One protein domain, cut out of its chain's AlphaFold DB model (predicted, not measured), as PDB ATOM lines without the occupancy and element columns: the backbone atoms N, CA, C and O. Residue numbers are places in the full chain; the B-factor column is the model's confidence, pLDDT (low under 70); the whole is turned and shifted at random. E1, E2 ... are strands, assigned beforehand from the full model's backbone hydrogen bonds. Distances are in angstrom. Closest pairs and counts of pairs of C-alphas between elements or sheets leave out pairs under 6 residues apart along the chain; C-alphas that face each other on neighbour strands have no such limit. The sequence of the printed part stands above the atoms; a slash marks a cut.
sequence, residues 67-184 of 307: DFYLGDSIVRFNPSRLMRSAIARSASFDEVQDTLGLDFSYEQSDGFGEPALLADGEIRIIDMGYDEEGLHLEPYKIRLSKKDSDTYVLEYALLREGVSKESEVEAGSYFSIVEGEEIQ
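What this domain is: This is residues 67 to 184 of the 307 residues of an uncharacterized protein of Flavobacteriales bacterium (UniProt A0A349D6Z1). With little regular structure, the antiparallel sheet E3 E4 E5 E6 E7 is partly face to face with a smaller one, E2 E1 E8 E9, as a sandwich. Of 118 printed residues, 46 are in nine named strands, E1 to E9 along the chain: all strand, no named helix. It is compact, with a radius of gyration of the C-alphas of 13.3 A and spans of 33 by 31 by 26 A.

How they stand to each other: E3, residues 84 to 87, E4, 120 to 127, E5, 140 to 146, E6, 151 to 158, and E7, 165 to 170, form a meander, each antiparallel to the one before. N 143 and O 155 are 2.8 A apart, within hydrogen-bond range. E2, 75 to 77, E1, 68 to 70, E8, 173 to 176, and E9, 181 to 183, form the other antiparallel sheet; the facing parts are 9.3 A centre to centre.

Where its parts are: E6 spans 23.0 A. C-alpha 68 is at (43.450, 8.905, 10.745), C-alpha 183 at (49.185, 9.647, 18.668).

The domain as a whole: Links E3 to E4 and E4 to E5 are long.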
ATOM      1  N   ASP A  67      44.682   5.494  12.946       97.56
ATOM      2  CA  ASP A  67      43.637   5.271  11.941       97.56
ATOM      3  C   ASP A  67      43.519   6.451  10.977       97.56
ATOM      4  O   ASP A  67      43.359   6.255   9.770       97.56
ATOM      5  N   PHE A  68      43.624   7.672  11.507       96.44
ATOM      6  CA  PHE A  68      43.450   8.905  10.745       96.44
ATOM      7  C   PHE A  68      44.570   9.903  11.004       96.44
ATOM      8  O   PHE A  68      45.029  10.047  12.135       96.44
ATOM      9  N   TYR A  69      44.934  10.646   9.967       95.56
ATOM     10  CA  TYR A  69      45.605  11.935  10.083       95.56
ATOM     11  C   TYR A  69      44.591  13.037   9.769       95.56
ATOM     12  O   TYR A  69      43.999  13.038   8.686       95.56
ATOM     13  N   LEU A  70      44.365  13.965  10.699       94.56
ATOM     14  CA  LEU A  70      43.395  15.048  10.540       94.56
ATOM     15  C   LEU A  70      44.123  16.358  10.242       94.56
ATOM     16  O   LEU A  70      44.342  17.158  11.138       94.56
ATOM     17  N   GLY A  71      44.502  16.597   8.990       90.25
ATOM     18  CA  GLY A  71      45.121  17.861   8.579       90.25
ATOM     19  C   GLY A  71      44.138  19.039   8.570       90.25
ATOM     20  O   GLY A  71      42.931  18.875   8.743       90.25
ATOM     21  N   ASP A  72      44.634  20.248   8.306       85.69
ATOM     22  CA  ASP A  72      43.822  21.478   8.324       85.69
ATOM     23  C   ASP A  72      42.647  21.463   7.334       85.69
ATOM     24  O   ASP A  72      41.565  21.995   7.608       85.69
ATOM     25  N   SER A  73      42.864  20.864   6.164       82.81
ATOM     26  CA  SER A  73      41.919  20.842   5.042       82.81
ATOM     27  C   SER A  73      41.591  19.439   4.538       82.81
ATOM     28  O   SER A  73      40.653  19.288   3.755       82.81
ATOM     29  N   ILE A  74      42.336  18.424   4.979       88.69
ATOM     30  CA  ILE A  74      42.231  17.053   4.489       88.69
ATOM     31  C   ILE A  74      42.323  16.066   5.645       88.69
ATOM     32  O   ILE A  74      43.149  16.219   6.542       88.69
ATOM     33  N   VAL A  75      41.485  15.038   5.599       92.69
ATOM     34  CA  VAL A  75      41.549  13.890   6.499       92.69
ATOM     35  C   VAL A  75      42.063  12.724   5.680       92.69
ATOM     36  O   VAL A  75      41.509  12.460   4.618       92.69
ATOM     37  N   ARG A  76      43.111  12.062   6.166       94.12
ATOM     38  CA  ARG A  76      43.733  10.917   5.501       94.12
ATOM     39  C   ARG A  76      43.605   9.665   6.343       94.12
ATOM     40  O   ARG A  76      43.646   9.734   7.572       94.12
ATOM     41  N   PHE A  77      43.468   8.525   5.689       96.44
ATOM     42  CA  PHE A  77      43.548   7.225   6.337       96.44
ATOM     43  C   PHE A  77      44.995   6.834   6.592       96.44
ATOM     44  O   PHE A  77      45.923   7.311   5.937       96.44
ATOM     45  N   ASN A  78      45.191   5.926   7.543       96.75
ATOM     46  CA  ASN A  78      46.443   5.203   7.625       96.75
ATOM     47  C   ASN A  78      46.648   4.418   6.312       96.75
ATOM     48  O   ASN A  78      45.857   3.516   6.005       96.75
ATOM     49  N   PRO A  79      47.697   4.734   5.529       95.50
ATOM     50  CA  PRO A  79      47.859   4.186   4.186       95.50
ATOM     51  C   PRO A  79      48.118   2.673   4.201       95.50
ATOM     52  O   PRO A  79      47.774   1.974   3.248       95.50
ATOM     53  N   SER A  80      48.672   2.145   5.296       95.75
ATOM     54  CA  SER A  80      49.215   0.783   5.372       95.75
ATOM     55  C   SER A  80      48.193  -0.335   5.527       95.75
ATOM     56  O   SER A  80      48.557  -1.515   5.529       95.75
ATOM     57  N   ARG A  81      46.914   0.032   5.639       95.50
ATOM     58  CA  ARG A  81      45.850  -0.876   6.073       95.50
ATOM     59  C   ARG A  81      44.810  -1.174   5.004       95.50
ATOM     60  O   ARG A  81      44.010  -2.075   5.211       95.50
ATOM     61  N   LEU A  82      44.829  -0.489   3.855       96.19
ATOM     62  CA  LEU A  82      43.815  -0.630   2.793       96.19
ATOM     63  C   LEU A  82      42.410  -0.207   3.267       96.19
ATOM     64  O   LEU A  82      41.403  -0.843   2.951       96.19
ATOM     65  N   MET A  83      42.355   0.859   4.069       97.44
ATOM     66  CA  MET A  83      41.111   1.399   4.616       97.44
ATOM     67  C   MET A  83      40.226   2.002   3.522       97.44
ATOM     68  O   MET A  83      40.700   2.511   2.504       97.44
ATOM     69  N   ARG A  84      38.913   1.978   3.755       97.38
ATOM     70  CA  ARG A  84      37.900   2.550   2.855       97.38
ATOM     71  C   ARG A  84      36.667   2.975   3.634       97.38
ATOM     72  O   ARG A  84      36.407   2.467   4.724       97.38
ATOM     73  N   SER A  85      35.867   3.863   3.059       97.44
ATOM     74  CA  SER A  85      34.639   4.341   3.696       97.44
ATOM     75  C   SER A  85      33.419   4.204   2.802       97.44
ATOM     76  O   SER A  85      33.541   4.134   1.582       97.44
ATOM     77  N   ALA A  86      32.237   4.220   3.409       97.19
ATOM     78  CA  ALA A  86      30.978   4.407   2.706       97.19
ATOM     79  C   ALA A  86      30.027   5.289   3.518       97.19
ATOM     80  O   ALA A  86      29.977   5.206   4.744       97.19
ATOM     81  N   ILE A  87      29.218   6.106   2.841       95.50
ATOM     82  CA  ILE A  87      28.160   6.895   3.491       95.50
ATOM     83  C   ILE A  87      27.042   5.947   3.937       95.50
ATOM     84  O   ILE A  87      26.461   5.247   3.110       95.50
ATOM     85  N   ALA A  88      26.692   5.958   5.226       90.88
ATOM     86  CA  ALA A  88      25.748   5.008   5.821       90.88
ATOM     87  C   ALA A  88      24.273   5.238   5.420       90.88
ATOM     88  O   ALA A  88      23.416   4.412   5.725       90.88
ATOM     89  N   ARG A  89      23.963   6.358   4.745       83.88
ATOM     90  CA  ARG A  89      22.613   6.752   4.277       83.88
ATOM     91  C   ARG A  89      21.538   6.698   5.382       83.88
ATOM     92  O   ARG A  89      20.373   6.418   5.104       83.88
ATOM     93  N   SER A  90      21.920   6.994   6.625       83.62
ATOM     94  CA  SER A  90      21.034   7.063   7.793       83.62
ATOM     95  C   SER A  90      21.198   8.401   8.508       83.62
ATOM     96  O   SER A  90      22.305   8.925   8.599       83.62
ATOM     97  N   ALA A  91      20.103   8.935   9.053       78.62
ATOM     98  CA  ALA A  91      20.145  10.110   9.924       78.62
ATOM     99  C   ALA A  91      20.492   9.752  11.382       78.62
ATOM    100  O   ALA A  91      20.877  10.626  12.159       78.62
ATOM    101  N   SER A  92      20.346   8.480  11.765       87.88
ATOM    102  CA  SER A  92      20.563   7.997  13.129       87.88
ATOM    103  C   SER A  92      21.812   7.127  13.206       87.88
ATOM    104  O   SER A  92      21.927   6.129  12.495       87.88
ATOM    105  N   PHE A  93      22.726   7.493  14.104       89.06
ATOM    106  CA  PHE A  93      23.973   6.766  14.353       89.06
ATOM    107  C   PHE A  93      23.711   5.351  14.888       89.06
ATOM    108  O   PHE A  93      24.365   4.386  14.489       89.06
ATOM    109  N   ASP A  94      22.683   5.195  15.718       88.19
ATOM    110  CA  ASP A  94      22.326   3.911  16.325       88.19
ATOM    111  C   ASP A  94      21.688   2.937  15.327       88.19
ATOM    112  O   ASP A  94      21.790   1.723  15.500       88.19
ATOM    113  N   GLU A  95      21.061   3.446  14.265       88.31
ATOM    114  CA  GLU A  95      20.399   2.619  13.245       88.31
ATOM    115  C   GLU A  95      21.387   1.990  12.251       88.31
ATOM    116  O   GLU A  95      21.045   1.016  11.581       88.31
ATOM    117  N   VAL A  96      22.617   2.504  12.167       90.00
ATOM    118  CA  VAL A  96      23.668   1.950  11.304       90.00
ATOM    119  C   VAL A  96      24.263   0.710  11.972       90.00
ATOM    120  O   VAL A  96      24.892   0.821  13.025       90.00
ATOM    121  N   GLN A  97      24.022  -0.466  11.378       89.00
ATOM    122  CA  GLN A  97      24.365  -1.779  11.958       89.00
ATOM    123  C   GLN A  97      24.953  -2.784  10.944       89.00
ATOM    124  O   GLN A  97      25.449  -3.846  11.333       89.00
ATOM    125  N   ASP A  98      24.896  -2.484   9.646       90.62
ATOM    126  CA  ASP A  98      25.419  -3.339   8.581       90.62
ATOM    127  C   ASP A  98      25.945  -2.515   7.395       90.62
ATOM    128  O   ASP A  98      25.836  -1.292   7.369       90.62
ATOM    129  N   THR A  99      26.567  -3.204   6.439       93.44
ATOM    130  CA  THR A  99      27.194  -2.620   5.246       93.44
ATOM    131  C   THR A  99      26.409  -2.900   3.959       93.44
ATOM    132  O   THR A  99      26.933  -2.727   2.855       93.44
ATOM    133  N   LEU A 100      25.167  -3.387   4.057       91.88
ATOM    134  CA  LEU A 100      24.428  -3.900   2.910       91.88
ATOM    135  C   LEU A 100      24.039  -2.774   1.945       91.88
ATOM    136  O   LEU A 100      23.322  -1.840   2.295       91.88
ATOM    137  N   GLY A 101      24.455  -2.909   0.683       90.38
ATOM    138  CA  GLY A 101      24.117  -1.949  -0.373       90.38
ATOM    139  C   GLY A 101      24.869  -0.619  -0.276       90.38
ATOM    140  O   GLY A 101      24.426   0.369  -0.868       90.38
ATOM    141  N   LEU A 102      25.970  -0.594   0.478       94.19
ATOM    142  CA  LEU A 102      26.871   0.545   0.550       94.19
ATOM    143  C   LEU A 102      27.960   0.463  -0.518       94.19
ATOM    144  O   LEU A 102      28.512  -0.604  -0.789       94.19
ATOM    145  N   ASP A 103      28.277   1.623  -1.080       94.88
ATOM    146  CA  ASP A 103      29.329   1.801  -2.071       94.88
ATOM    147  C   ASP A 103      30.569   2.332  -1.345       94.88
ATOM    148  O   ASP A 103      30.533   3.439  -0.801       94.88
ATOM    149  N   PHE A 104      31.630   1.524  -1.289       96.12
ATOM    150  CA  PHE A 104      32.866   1.898  -0.606       96.12
ATOM    151  C   PHE A 104      33.862   2.578  -1.544       96.12
ATOM    152  O   PHE A 104      34.071   2.119  -2.667       96.12
ATOM    153  N   SER A 105      34.538   3.600  -1.023       94.88
ATOM    154  CA  SER A 105      35.611   4.331  -1.693       94.88
ATOM    155  C   SER A 105      36.909   4.220  -0.902       94.88
ATOM    156  O   SER A 105      36.914   4.368   0.322       94.88
ATOM    157  N   TYR A 106      38.002   3.971  -1.617       94.88
ATOM    158  CA  TYR A 106      39.356   4.019  -1.076       94.88
ATOM    159  C   TYR A 106      39.920   5.432  -1.185       94.88
ATOM    160  O   TYR A 106      39.512   6.202  -2.054       94.88
ATOM    161  N   GLU A 107      40.882   5.734  -0.324       92.19
ATOM    162  CA  GLU A 107      41.760   6.884  -0.498       92.19
ATOM    163  C   GLU A 107      42.969   6.469  -1.346       92.19
ATOM    164  O   GLU A 107      43.543   5.396  -1.130       92.19
ATOM    165  N   GLN A 108      43.325   7.297  -2.329       88.88
ATOM    166  CA  GLN A 108      44.556   7.116  -3.099       88.88
ATOM    167  C   GLN A 108      45.744   7.640  -2.295       88.88
ATOM    168  O   GLN A 108      45.651   8.677  -1.636       88.88
ATOM    169  N   SER A 109      46.868   6.930  -2.360       93.19
ATOM    170  CA  SER A 109      48.070   7.309  -1.607       93.19
ATOM    171  C   SER A 109      48.894   8.408  -2.288       93.19
ATOM    172  O   SER A 109      49.832   8.901  -1.668       93.19
ATOM    173  N   ASP A 110      48.519   8.824  -3.504       90.75
ATOM    174  CA  ASP A 110      49.189   9.850  -4.324       90.75
ATOM    175  C   ASP A 110      49.146  11.267  -3.730       90.75
ATOM    176  O   ASP A 110      49.926  12.140  -4.108       90.75
ATOM    177  N   GLY A 111      48.253  11.505  -2.767       87.31
ATOM    178  CA  GLY A 111      48.050  12.809  -2.142       87.31
ATOM    179  C   GLY A 111      47.197  13.791  -2.955       87.31
ATOM    180  O   GLY A 111      46.931  14.884  -2.451       87.31
ATOM    181  N   PHE A 112      46.731  13.412  -4.147       86.75
ATOM    182  CA  PHE A 112      45.900  14.235  -5.035       86.75
ATOM    183  C   PHE A 112      44.484  13.690  -5.242       86.75
ATOM    184  O   PHE A 112      43.615  14.426  -5.714       86.75
ATOM    185  N   GLY A 113      44.243  12.425  -4.898       82.31
ATOM    186  CA  GLY A 113      42.923  11.815  -4.952       82.31
ATOM    187  C   GLY A 113      41.886  12.493  -4.050       82.31
ATOM    188  O   GLY A 113      42.201  13.174  -3.072       82.31
ATOM    189  N   GLU A 114      40.611  12.272  -4.375       86.25
ATOM    190  CA  GLU A 114      39.495  12.707  -3.533       86.25
ATOM    191  C   GLU A 114      39.560  12.007  -2.161       86.25
ATOM    192  O   GLU A 114      39.673  10.775  -2.120       86.25
ATOM    193  N   PRO A 115      39.449  12.743  -1.039       88.19
ATOM    194  CA  PRO A 115      39.477  12.139   0.286       88.19
ATOM    195  C   PRO A 115      38.345  11.128   0.464       88.19
ATOM    196  O   PRO A 115      37.178  11.406   0.167       88.19
ATOM    197  N   ALA A 116      38.662   9.966   1.033       91.81
ATOM    198  CA  ALA A 116      37.640   8.977   1.362       91.81
ATOM    199  C   ALA A 116      36.821   9.379   2.603       91.81
ATOM    200  O   ALA A 116      35.744   8.835   2.840       91.81
ATOM    201  N   LEU A 117      37.282  10.340   3.404       93.56
ATOM    202  CA  LEU A 117      36.583  10.833   4.587       93.56
ATOM    203  C   LEU A 117      36.583  12.362   4.612       93.56
ATOM    204  O   LEU A 117      37.610  13.002   4.421       93.56
ATOM    205  N   LEU A 118      35.414  12.942   4.883       93.44
ATOM    206  CA  LEU A 118      35.221  14.382   5.024       93.44
ATOM    207  C   LEU A 118      34.673  14.699   6.415       93.44
ATOM    208  O   LEU A 118      33.861  13.949   6.958       93.44
ATOM    209  N   ALA A 119      35.082  15.842   6.961       95.00
ATOM    210  CA  ALA A 119      34.583  16.370   8.229       95.00
ATOM    211  C   ALA A 119      33.269  17.162   8.057       95.00
ATOM    212  O   ALA A 119      33.161  18.319   8.468       95.00
ATOM    213  N   ASP A 120      32.281  16.553   7.405       94.31
ATOM    214  CA  ASP A 120      31.003  17.165   7.006       94.31
ATOM    215  C   ASP A 120      29.819  16.815   7.929       94.31
ATOM    216  O   ASP A 120      28.699  17.274   7.703       94.31
ATOM    217  N   GLY A 121      30.055  16.027   8.979       94.44
ATOM    218  CA  GLY A 121      29.031  15.568   9.915       94.44
ATOM    219  C   GLY A 121      28.153  14.430   9.389       94.44
ATOM    220  O   GLY A 121      27.222  14.008  10.084       94.44
ATOM    221  N   GLU A 122      28.447  13.895   8.204       94.94
ATOM    222  CA  GLU A 122      27.764  12.718   7.678       94.94
ATOM    223  C   GLU A 122      28.250  11.443   8.375       94.94
ATOM    224  O   GLU A 122      29.426  11.288   8.725       94.94
ATOM    225  N   ILE A 123      27.326  10.498   8.557       95.75
ATOM    226  CA  ILE A 123      27.641   9.198   9.149       95.75
ATOM    227  C   ILE A 123      28.255   8.311   8.072       95.75
ATOM    228  O   ILE A 123      27.628   8.030   7.044       95.75
ATOM    229  N   ARG A 124      29.466   7.825   8.327       96.31
ATOM    230  CA  ARG A 124      30.172   6.889   7.451       96.31
ATOM    231  C   ARG A 124      30.480   5.596   8.180       96.31
ATOM    232  O   ARG A 124      30.713   5.594   9.383       96.31
ATOM    233  N   ILE A 125      30.500   4.503   7.434       97.12
ATOM    234  CA  ILE A 125      31.122   3.258   7.873       97.12
ATOM    235  C   ILE A 125      32.553   3.262   7.364       97.12
ATOM    236  O   ILE A 125      32.774   3.524   6.183       97.12
ATOM    237  N   ILE A 126      33.497   2.960   8.246       97.56
ATOM    238  CA  ILE A 126      34.911   2.789   7.940       97.56
ATOM    239  C   ILE A 126      35.227   1.305   8.030       97.56
ATOM    240  O   ILE A 126      35.069   0.673   9.075       97.56
ATOM    241  N   ASP A 127      35.650   0.752   6.905       97.62
ATOM    242  CA  ASP A 127      36.328  -0.529   6.863       97.62
ATOM    243  C   ASP A 127      37.784  -0.275   7.271       97.62
ATOM    244  O   ASP A 127      38.520   0.442   6.584       97.62
ATOM    245  N   MET A 128      38.157  -0.813   8.432       97.06
ATOM    246  CA  MET A 128      39.434  -0.547   9.094       97.06
ATOM    247  C   MET A 128      40.610  -1.290   8.450       97.06
ATOM    248  O   MET A 128      41.743  -1.149   8.918       97.06
ATOM    249  N   GLY A 129      40.349  -2.056   7.386       97.00
ATOM    250  CA  GLY A 129      41.386  -2.699   6.605       97.00
ATOM    251  C   GLY A 129      41.971  -3.929   7.293       97.00
ATOM    252  O   GLY A 129      41.232  -4.730   7.864       97.00
ATOM    253  N   TYR A 130      43.291  -4.087   7.217       95.75
ATOM    254  CA  TYR A 130      44.011  -5.254   7.728       95.75
ATOM    255  C   TYR A 130      45.139  -4.861   8.685       95.75
ATOM    256  O   TYR A 130      45.692  -3.768   8.562       95.75
ATOM    257  N   ASP A 131      45.483  -5.751   9.613       93.69
ATOM    258  CA  ASP A 131      46.639  -5.613  10.509       93.69
ATOM    259  C   ASP A 131      47.965  -6.087   9.872       93.69
ATOM    260  O   ASP A 131      48.069  -6.330   8.658       93.69
ATOM    261  N   GLU A 132      49.024  -6.158  10.681       89.75
ATOM    262  CA  GLU A 132      50.346  -6.629  10.268       89.75
ATOM    263  C   GLU A 132      50.304  -8.089   9.765       89.75
ATOM    264  O   GLU A 132      50.953  -8.418   8.764       89.75
ATOM    265  N   GLU A 133      49.479  -8.943  10.380       90.25
ATOM    266  CA  GLU A 133      49.292 -10.359  10.038       90.25
ATOM    267  C   GLU A 133      48.360 -10.606   8.839       90.25
ATOM    268  O   GLU A 133      48.275 -11.740   8.347       90.25
ATOM    269  N   GLY A 134      47.682  -9.569   8.345       90.50
ATOM    270  CA  GLY A 134      46.730  -9.656   7.239       90.50
ATOM    271  C   GLY A 134      45.335 -10.121   7.663       90.50
ATOM    272  O   GLY A 134      44.560 -10.596   6.826       90.50
ATOM    273  N   LEU A 135      44.995 -10.015   8.948       94.62
ATOM    274  CA  LEU A 135      43.644 -10.236   9.449       94.62
ATOM    275  C   LEU A 135      42.811  -8.971   9.260       94.62
ATOM    276  O   LEU A 135      43.265  -7.851   9.464       94.62
ATOM    277  N   HIS A 136      41.563  -9.169   8.837       96.50
ATOM    278  CA  HIS A 136      40.622  -8.074   8.630       96.50
ATOM    279  C   HIS A 136      40.158  -7.502   9.976       96.50
ATOM    280  O   HIS A 136      39.740  -8.255  10.860       96.50
ATOM    281  N   LEU A 137      40.231  -6.181  10.116       96.00
ATOM    282  CA  LEU A 137      39.894  -5.446  11.332       96.00
ATOM    283  C   LEU A 137      38.402  -5.092  11.377       96.00
ATOM    284  O   LEU A 137      37.762  -4.845  10.352       96.00
ATOM    285  N   GLU A 138      37.827  -5.049  12.583       94.44
ATOM    286  CA  GLU A 138      36.396  -4.775  12.739       94.44
ATOM    287  C   GLU A 138      36.028  -3.364  12.239       94.44
ATOM    288  O   GLU A 138      36.708  -2.394  12.572       94.44
ATOM    289  N   PRO A 139      34.941  -3.215  11.456       96.06
ATOM    290  CA  PRO A 139      34.539  -1.922  10.926       96.06
ATOM    291  C   PRO A 139      33.917  -1.026  12.002       96.06
ATOM    292  O   PRO A 139      33.199  -1.488  12.896       96.06
ATOM    293  N   TYR A 140      34.104   0.280  11.836       97.00
ATOM    294  CA  TYR A 140      33.517   1.311  12.687       97.00
ATOM    295  C   TYR A 140      32.441   2.089  11.938       97.00
ATOM    296  O   TYR A 140      32.486   2.234  10.720       97.00
ATOM    297  N   LYS A 141      31.480   2.636  12.673       96.50
ATOM    298  CA  LYS A 141      30.670   3.765  12.211       96.50
ATOM    299  C   LYS A 141      31.201   5.029  12.863       96.50
ATOM    300  O   LYS A 141      31.502   5.023  14.057       96.50
ATOM    301  N   ILE A 142      31.323   6.093  12.081       96.94
ATOM    302  CA  ILE A 142      31.861   7.367  12.540       96.94
ATOM    303  C   ILE A 142      31.020   8.535  12.037       96.94
ATOM    304  O   ILE A 142      30.375   8.458  10.988       96.94
ATOM    305  N   ARG A 143      31.082   9.642  12.767       96.38
ATOM    306  CA  ARG A 143      30.654  10.966  12.334       96.38
ATOM    307  C   ARG A 143      31.784  11.930  12.656       96.38
ATOM    308  O   ARG A 143      32.113  12.129  13.820       96.38
ATOM    309  N   LEU A 144      32.360  12.528  11.620       97.06
ATOM    310  CA  LEU A 144      33.436  13.503  11.754       97.06
ATOM    311  C   LEU A 144      32.907  14.884  11.379       97.06
ATOM    312  O   LEU A 144      32.370  15.058  10.289       97.06
ATOM    313  N   SER A 145      33.049  15.862  12.269       96.25
ATOM    314  CA  SER A 145      32.631  17.249  12.033       96.25
ATOM    315  C   SER A 145      33.760  18.211  12.365       96.25
ATOM    316  O   SER A 145      34.500  17.991  13.321       96.25
ATOM    317  N   LYS A 146      33.864  19.313  11.626       94.88
ATOM    318  CA  LYS A 146      34.754  20.416  11.996       94.88
ATOM    319  C   LYS A 146      34.063  21.320  13.026       94.88
ATOM    320  O   LYS A 146      32.958  21.804  12.775       94.88
ATOM    321  N   LYS A 147      34.683  21.521  14.194       95.06
ATOM    322  CA  LYS A 147      34.154  22.365  15.284       95.06
ATOM    323  C   LYS A 147      34.539  23.831  15.090       95.06
ATOM    324  O   LYS A 147      33.690  24.712  15.221       95.06
ATOM    325  N   ASP A 148      35.796  24.074  14.736       93.19
ATOM    326  CA  ASP A 148      36.367  25.382  14.390       93.19
ATOM    327  C   ASP A 148      37.547  25.205  13.415       93.19
ATOM    328  O   ASP A 148      37.619  24.178  12.745       93.19
ATOM    329  N   SER A 149      38.419  26.205  13.229       88.56
ATOM    330  CA  SER A 149      39.511  26.113  12.245       88.56
ATOM    331  C   SER A 149      40.510  25.000  12.556       88.56
ATOM    332  O   SER A 149      41.018  24.405  11.603       88.56
ATOM    333  N   ASP A 150      40.695  24.687  13.840       94.06
ATOM    334  CA  ASP A 150      41.832  23.912  14.343       94.06
ATOM    335  C   ASP A 150      41.375  22.643  15.084       94.06
ATOM    336  O   ASP A 150      42.203  21.869  15.543       94.06
ATOM    337  N   THR A 151      40.060  22.420  15.208       96.69
ATOM    338  CA  THR A 151      39.505  21.309  15.991       96.69
ATOM    339  C   THR A 151      38.438  20.533  15.225       96.69
ATOM    340  O   THR A 151      37.483  21.098  14.670       96.69
ATOM    341  N   TYR A 152      38.546  19.212  15.284       97.56
ATOM    342  CA  TYR A 152      37.560  18.241  14.828       97.56
ATOM    343  C   TYR A 152      36.824  17.600  16.007       97.56
ATOM    344  O   TYR A 152      37.358  17.485  17.106       97.56
ATOM    345  N   VAL A 153      35.592  17.155  15.772       97.62
ATOM    346  CA  VAL A 153      34.825  16.293  16.681       97.62
ATOM    347  C   VAL A 153      34.574  14.977  15.961       97.62
ATOM    348  O   VAL A 153      33.920  14.958  14.912       97.62
ATOM    349  N   LEU A 154      35.101  13.893  16.522       97.88
ATOM    350  CA  LEU A 154      34.949  12.533  16.024       97.88
ATOM    351  C   LEU A 154      34.062  11.742  16.988       97.88
ATOM    352  O   LEU A 154      34.472  11.412  18.098       97.88
ATOM    353  N   GLU A 155      32.858  11.405  16.539       97.19
ATOM    354  CA  GLU A 155      32.001  10.412  17.185       97.19
ATOM    355  C   GLU A 155      32.205   9.058  16.501       97.19
ATOM    356  O   GLU A 155      32.165   8.974  15.273       97.19
ATOM    357  N   TYR A 156      32.420   7.992  17.270       97.38
ATOM    358  CA  TYR A 156      32.748   6.676  16.725       97.38
ATOM    359  C   TYR A 156      32.265   5.530  17.615       97.38
ATOM    360  O   TYR A 156      32.208   5.634  18.840       97.38
ATOM    361  N   ALA A 157      31.917   4.410  16.986       96.69
ATOM    362  CA  ALA A 157      31.605   3.142  17.640       96.69
ATOM    363  C   ALA A 157      31.941   1.987  16.697       96.69
ATOM    364  O   ALA A 157      31.910   2.162  15.474       96.69
ATOM    365  N   LEU A 158      32.169   0.791  17.241       95.69
ATOM    366  CA  LEU A 158      32.123  -0.421  16.425       95.69
ATOM    367  C   LEU A 158      30.780  -0.480  15.690       95.69
ATOM    368  O   LEU A 158      29.744  -0.096  16.238       95.69
ATOM    369  N   LEU A 159      30.776  -0.973  14.449       94.69
ATOM    370  CA  LEU A 159      29.590  -0.925  13.584       94.69
ATOM    371  C   LEU A 159      28.337  -1.516  14.253       94.69
ATOM    372  O   LEU A 159      27.240  -0.980  14.112       94.69
ATOM    373  N   ARG A 160      28.508  -2.611  15.000       90.06
ATOM    374  CA  ARG A 160      27.418  -3.335  15.677       90.06
ATOM    375  C   ARG A 160      27.200  -2.920  17.129       90.06
ATOM    376  O   ARG A 160      26.405  -3.537  17.837       90.06
ATOM    377  N   GLU A 161      27.920  -1.907  17.591       88.94
ATOM    378  CA  GLU A 161      27.780  -1.369  18.935       88.94
ATOM    379  C   GLU A 161      26.841  -0.154  18.930       88.94
ATOM    380  O   GLU A 161      26.740   0.603  17.960       88.94
ATOM    381  N   GLY A 162      26.071  -0.007  20.009       75.38
ATOM    382  CA  GLY A 162      25.103   1.082  20.172       75.38
ATOM    383  C   GLY A 162      25.599   2.235  21.042       75.38
ATOM    384  O   GLY A 162      24.863   3.189  21.235       75.38
ATOM    385  N   VAL A 163      26.797   2.136  21.621       86.94
ATOM    386  CA  VAL A 163      27.361   3.185  22.477       86.94
ATOM    387  C   VAL A 163      28.516   3.831  21.730       86.94
ATOM    388  O   VAL A 163      29.525   3.175  21.479       86.94
ATOM    389  N   SER A 164      28.358   5.102  21.363       94.19
ATOM    390  CA  SER A 164      29.434   5.892  20.772       94.19
ATOM    391  C   SER A 164      30.361   6.482  21.828       94.19
ATOM    392  O   SER A 164      29.979   6.744  22.972       94.19
ATOM    393  N   LYS A 165      31.612   6.669  21.419       95.94
ATOM    394  CA  LYS A 165      32.582   7.553  22.053       95.94
ATOM    395  C   LYS A 165      32.656   8.840  21.238       95.94
ATOM    396  O   LYS A 165      32.379   8.830  20.041       95.94
ATOM    397  N   GLU A 166      33.059   9.920  21.888       97.25
ATOM    398  CA  GLU A 166      33.322  11.206  21.248       97.25
ATOM    399  C   GLU A 166      34.702  11.695  21.687       97.25
ATOM    400  O   GLU A 166      35.023  11.641  22.878       97.25
ATOM    401  N   SER A 167      35.499  12.156  20.726       98.00
ATOM    402  CA  SER A 167      36.808  12.766  20.953       98.00
ATOM    403  C   SER A 167      36.891  14.094  20.200       98.00
ATOM    404  O   SER A 167      36.467  14.188  19.045       98.00
ATOM    405  N   GLU A 168      37.445  15.116  20.849       97.56
ATOM    406  CA  GLU A 168      37.936  16.311  20.158       97.56
ATOM    407  C   GLU A 168      39.375  16.044  19.718       97.56
ATOM    408  O   GLU A 168      40.144  15.478  20.493       97.56
ATOM    409  N   VAL A 169      39.705  16.404  18.478       97.38
ATOM    410  CA  VAL A 169      41.010  16.124  17.867       97.38
ATOM    411  C   VAL A 169      41.541  17.387  17.207       97.38
ATOM    412  O   VAL A 169      40.819  18.024  16.432       97.38
ATOM    413  N   GLU A 170      42.777  17.757  17.516       96.06
ATOM    414  CA  GLU A 170      43.444  18.914  16.924       96.06
ATOM    415  C   GLU A 170      43.782  18.663  15.443       96.06
ATOM    416  O   GLU A 170      44.066  17.545  15.005       96.06
ATOM    417  N   ALA A 171      43.722  19.721  14.635       94.44
ATOM    418  CA  ALA A 171      44.205  19.686  13.266       94.44
ATOM    419  C   ALA A 171      45.737  19.532  13.248       94.44
ATOM    420  O   ALA A 171      46.452  20.143  14.039       94.44
ATOM    421  N   GLY A 172      46.242  18.702  12.338       92.94
ATOM    422  CA  GLY A 172      47.639  18.274  12.281       92.94
ATOM    423  C   GLY A 172      47.962  17.045  13.136       92.94
ATOM    424  O   GLY A 172      49.116  16.620  13.143       92.94
ATOM    425  N   SER A 173      46.980  16.452  13.825       94.88
ATOM    426  CA  SER A 173      47.199  15.282  14.681       94.88
ATOM    427  C   SER A 173      46.882  13.955  13.987       94.88
ATOM    428  O   SER A 173      45.983  13.840  13.145       94.88
ATOM    429  N   TYR A 174      47.606  12.916  14.401       97.56
ATOM    430  CA  TYR A 174      47.232  11.526  14.159       97.56
ATOM    431  C   TYR A 174      46.311  11.048  15.282       97.56
ATOM    432  O   TYR A 174      46.523  11.391  16.443       97.56
ATOM    433  N   PHE A 175      45.312  10.232  14.963       98.06
ATOM    434  CA  PHE A 175      44.349   9.718  15.935       98.06
ATOM    435  C   PHE A 175      44.175   8.204  15.813       98.06
ATOM    436  O   PHE A 175      44.047   7.677  14.703       98.06
ATOM    437  N   SER A 176      44.124   7.522  16.961       97.62
ATOM    438  CA  SER A 176      43.756   6.109  17.072       97.62
ATOM    439  C   SER A 176      42.367   5.984  17.694       97.62
ATOM    440  O   SER A 176      42.150   6.345  18.848       97.62
ATOM    441  N   ILE A 177      41.416   5.434  16.945       95.75
ATOM    442  CA  ILE A 177      40.087   5.036  17.419       95.75
ATOM    443  C   ILE A 177      40.187   3.941  18.483       95.75
ATOM    444  O   ILE A 177      39.376   3.914  19.416       95.75
ATOM    445  N   VAL A 178      41.134   3.013  18.320       90.75
ATOM    446  CA  VAL A 178      41.283   1.861  19.218       90.75
ATOM    447  C   VAL A 178      41.674   2.341  20.612       90.75
ATOM    448  O   VAL A 178      41.006   1.989  21.589       90.75
ATOM    449  N   GLU A 179      42.681   3.211  20.685       94.56
ATOM    450  CA  GLU A 179      43.139   3.811  21.942       94.56
ATOM    451  C   GLU A 179      42.205   4.941  22.411       94.56
ATOM    452  O   GLU A 179      41.990   5.142  23.607       94.56
ATOM    453  N   GLY A 180      41.562   5.631  21.466       96.19
ATOM    454  CA  GLY A 180      40.677   6.765  21.715       96.19
ATOM    455  C   GLY A 180      41.416   8.074  21.999       96.19
ATOM    456  O   GLY A 180      40.849   8.951  22.655       96.19
ATOM    457  N   GLU A 181      42.655   8.204  21.523       96.94
ATOM    458  CA  GLU A 181      43.530   9.353  21.767       96.94
ATOM    459  C   GLU A 181      44.378   9.735  20.544       96.94
ATOM    460  O   GLU A 181      44.496   8.991  19.565       96.94
ATOM    461  N   GLU A 182      44.955  10.936  20.610       97.69
ATOM    462  CA  GLU A 182      45.939  11.408  19.642       97.69
ATOM    463  C   GLU A 182      47.280  10.699  19.825       97.69
ATOM    464  O   GLU A 182      47.751  10.493  20.945       97.69
ATOM    465  N   ILE A 183      47.921  10.373  18.707       97.75
ATOM    466  CA  ILE A 183      49.185   9.647  18.668       97.75
ATOM    467  C   ILE A 183      50.290  10.602  18.230       97.75
ATOM    468  O   ILE A 183      50.170  11.308  17.231       97.75
ATOM    469  N   GLN A 184      51.386  10.609  18.984       95.94
ATOM    470  CA  GLN A 184      52.561  11.417  18.671       95.94
ATOM    471  C   GLN A 184      53.414  10.691  17.626       95.94
ATOM    472  O   GLN A 184      54.100   9.712  17.933       95.94
TER     473      GLN A 184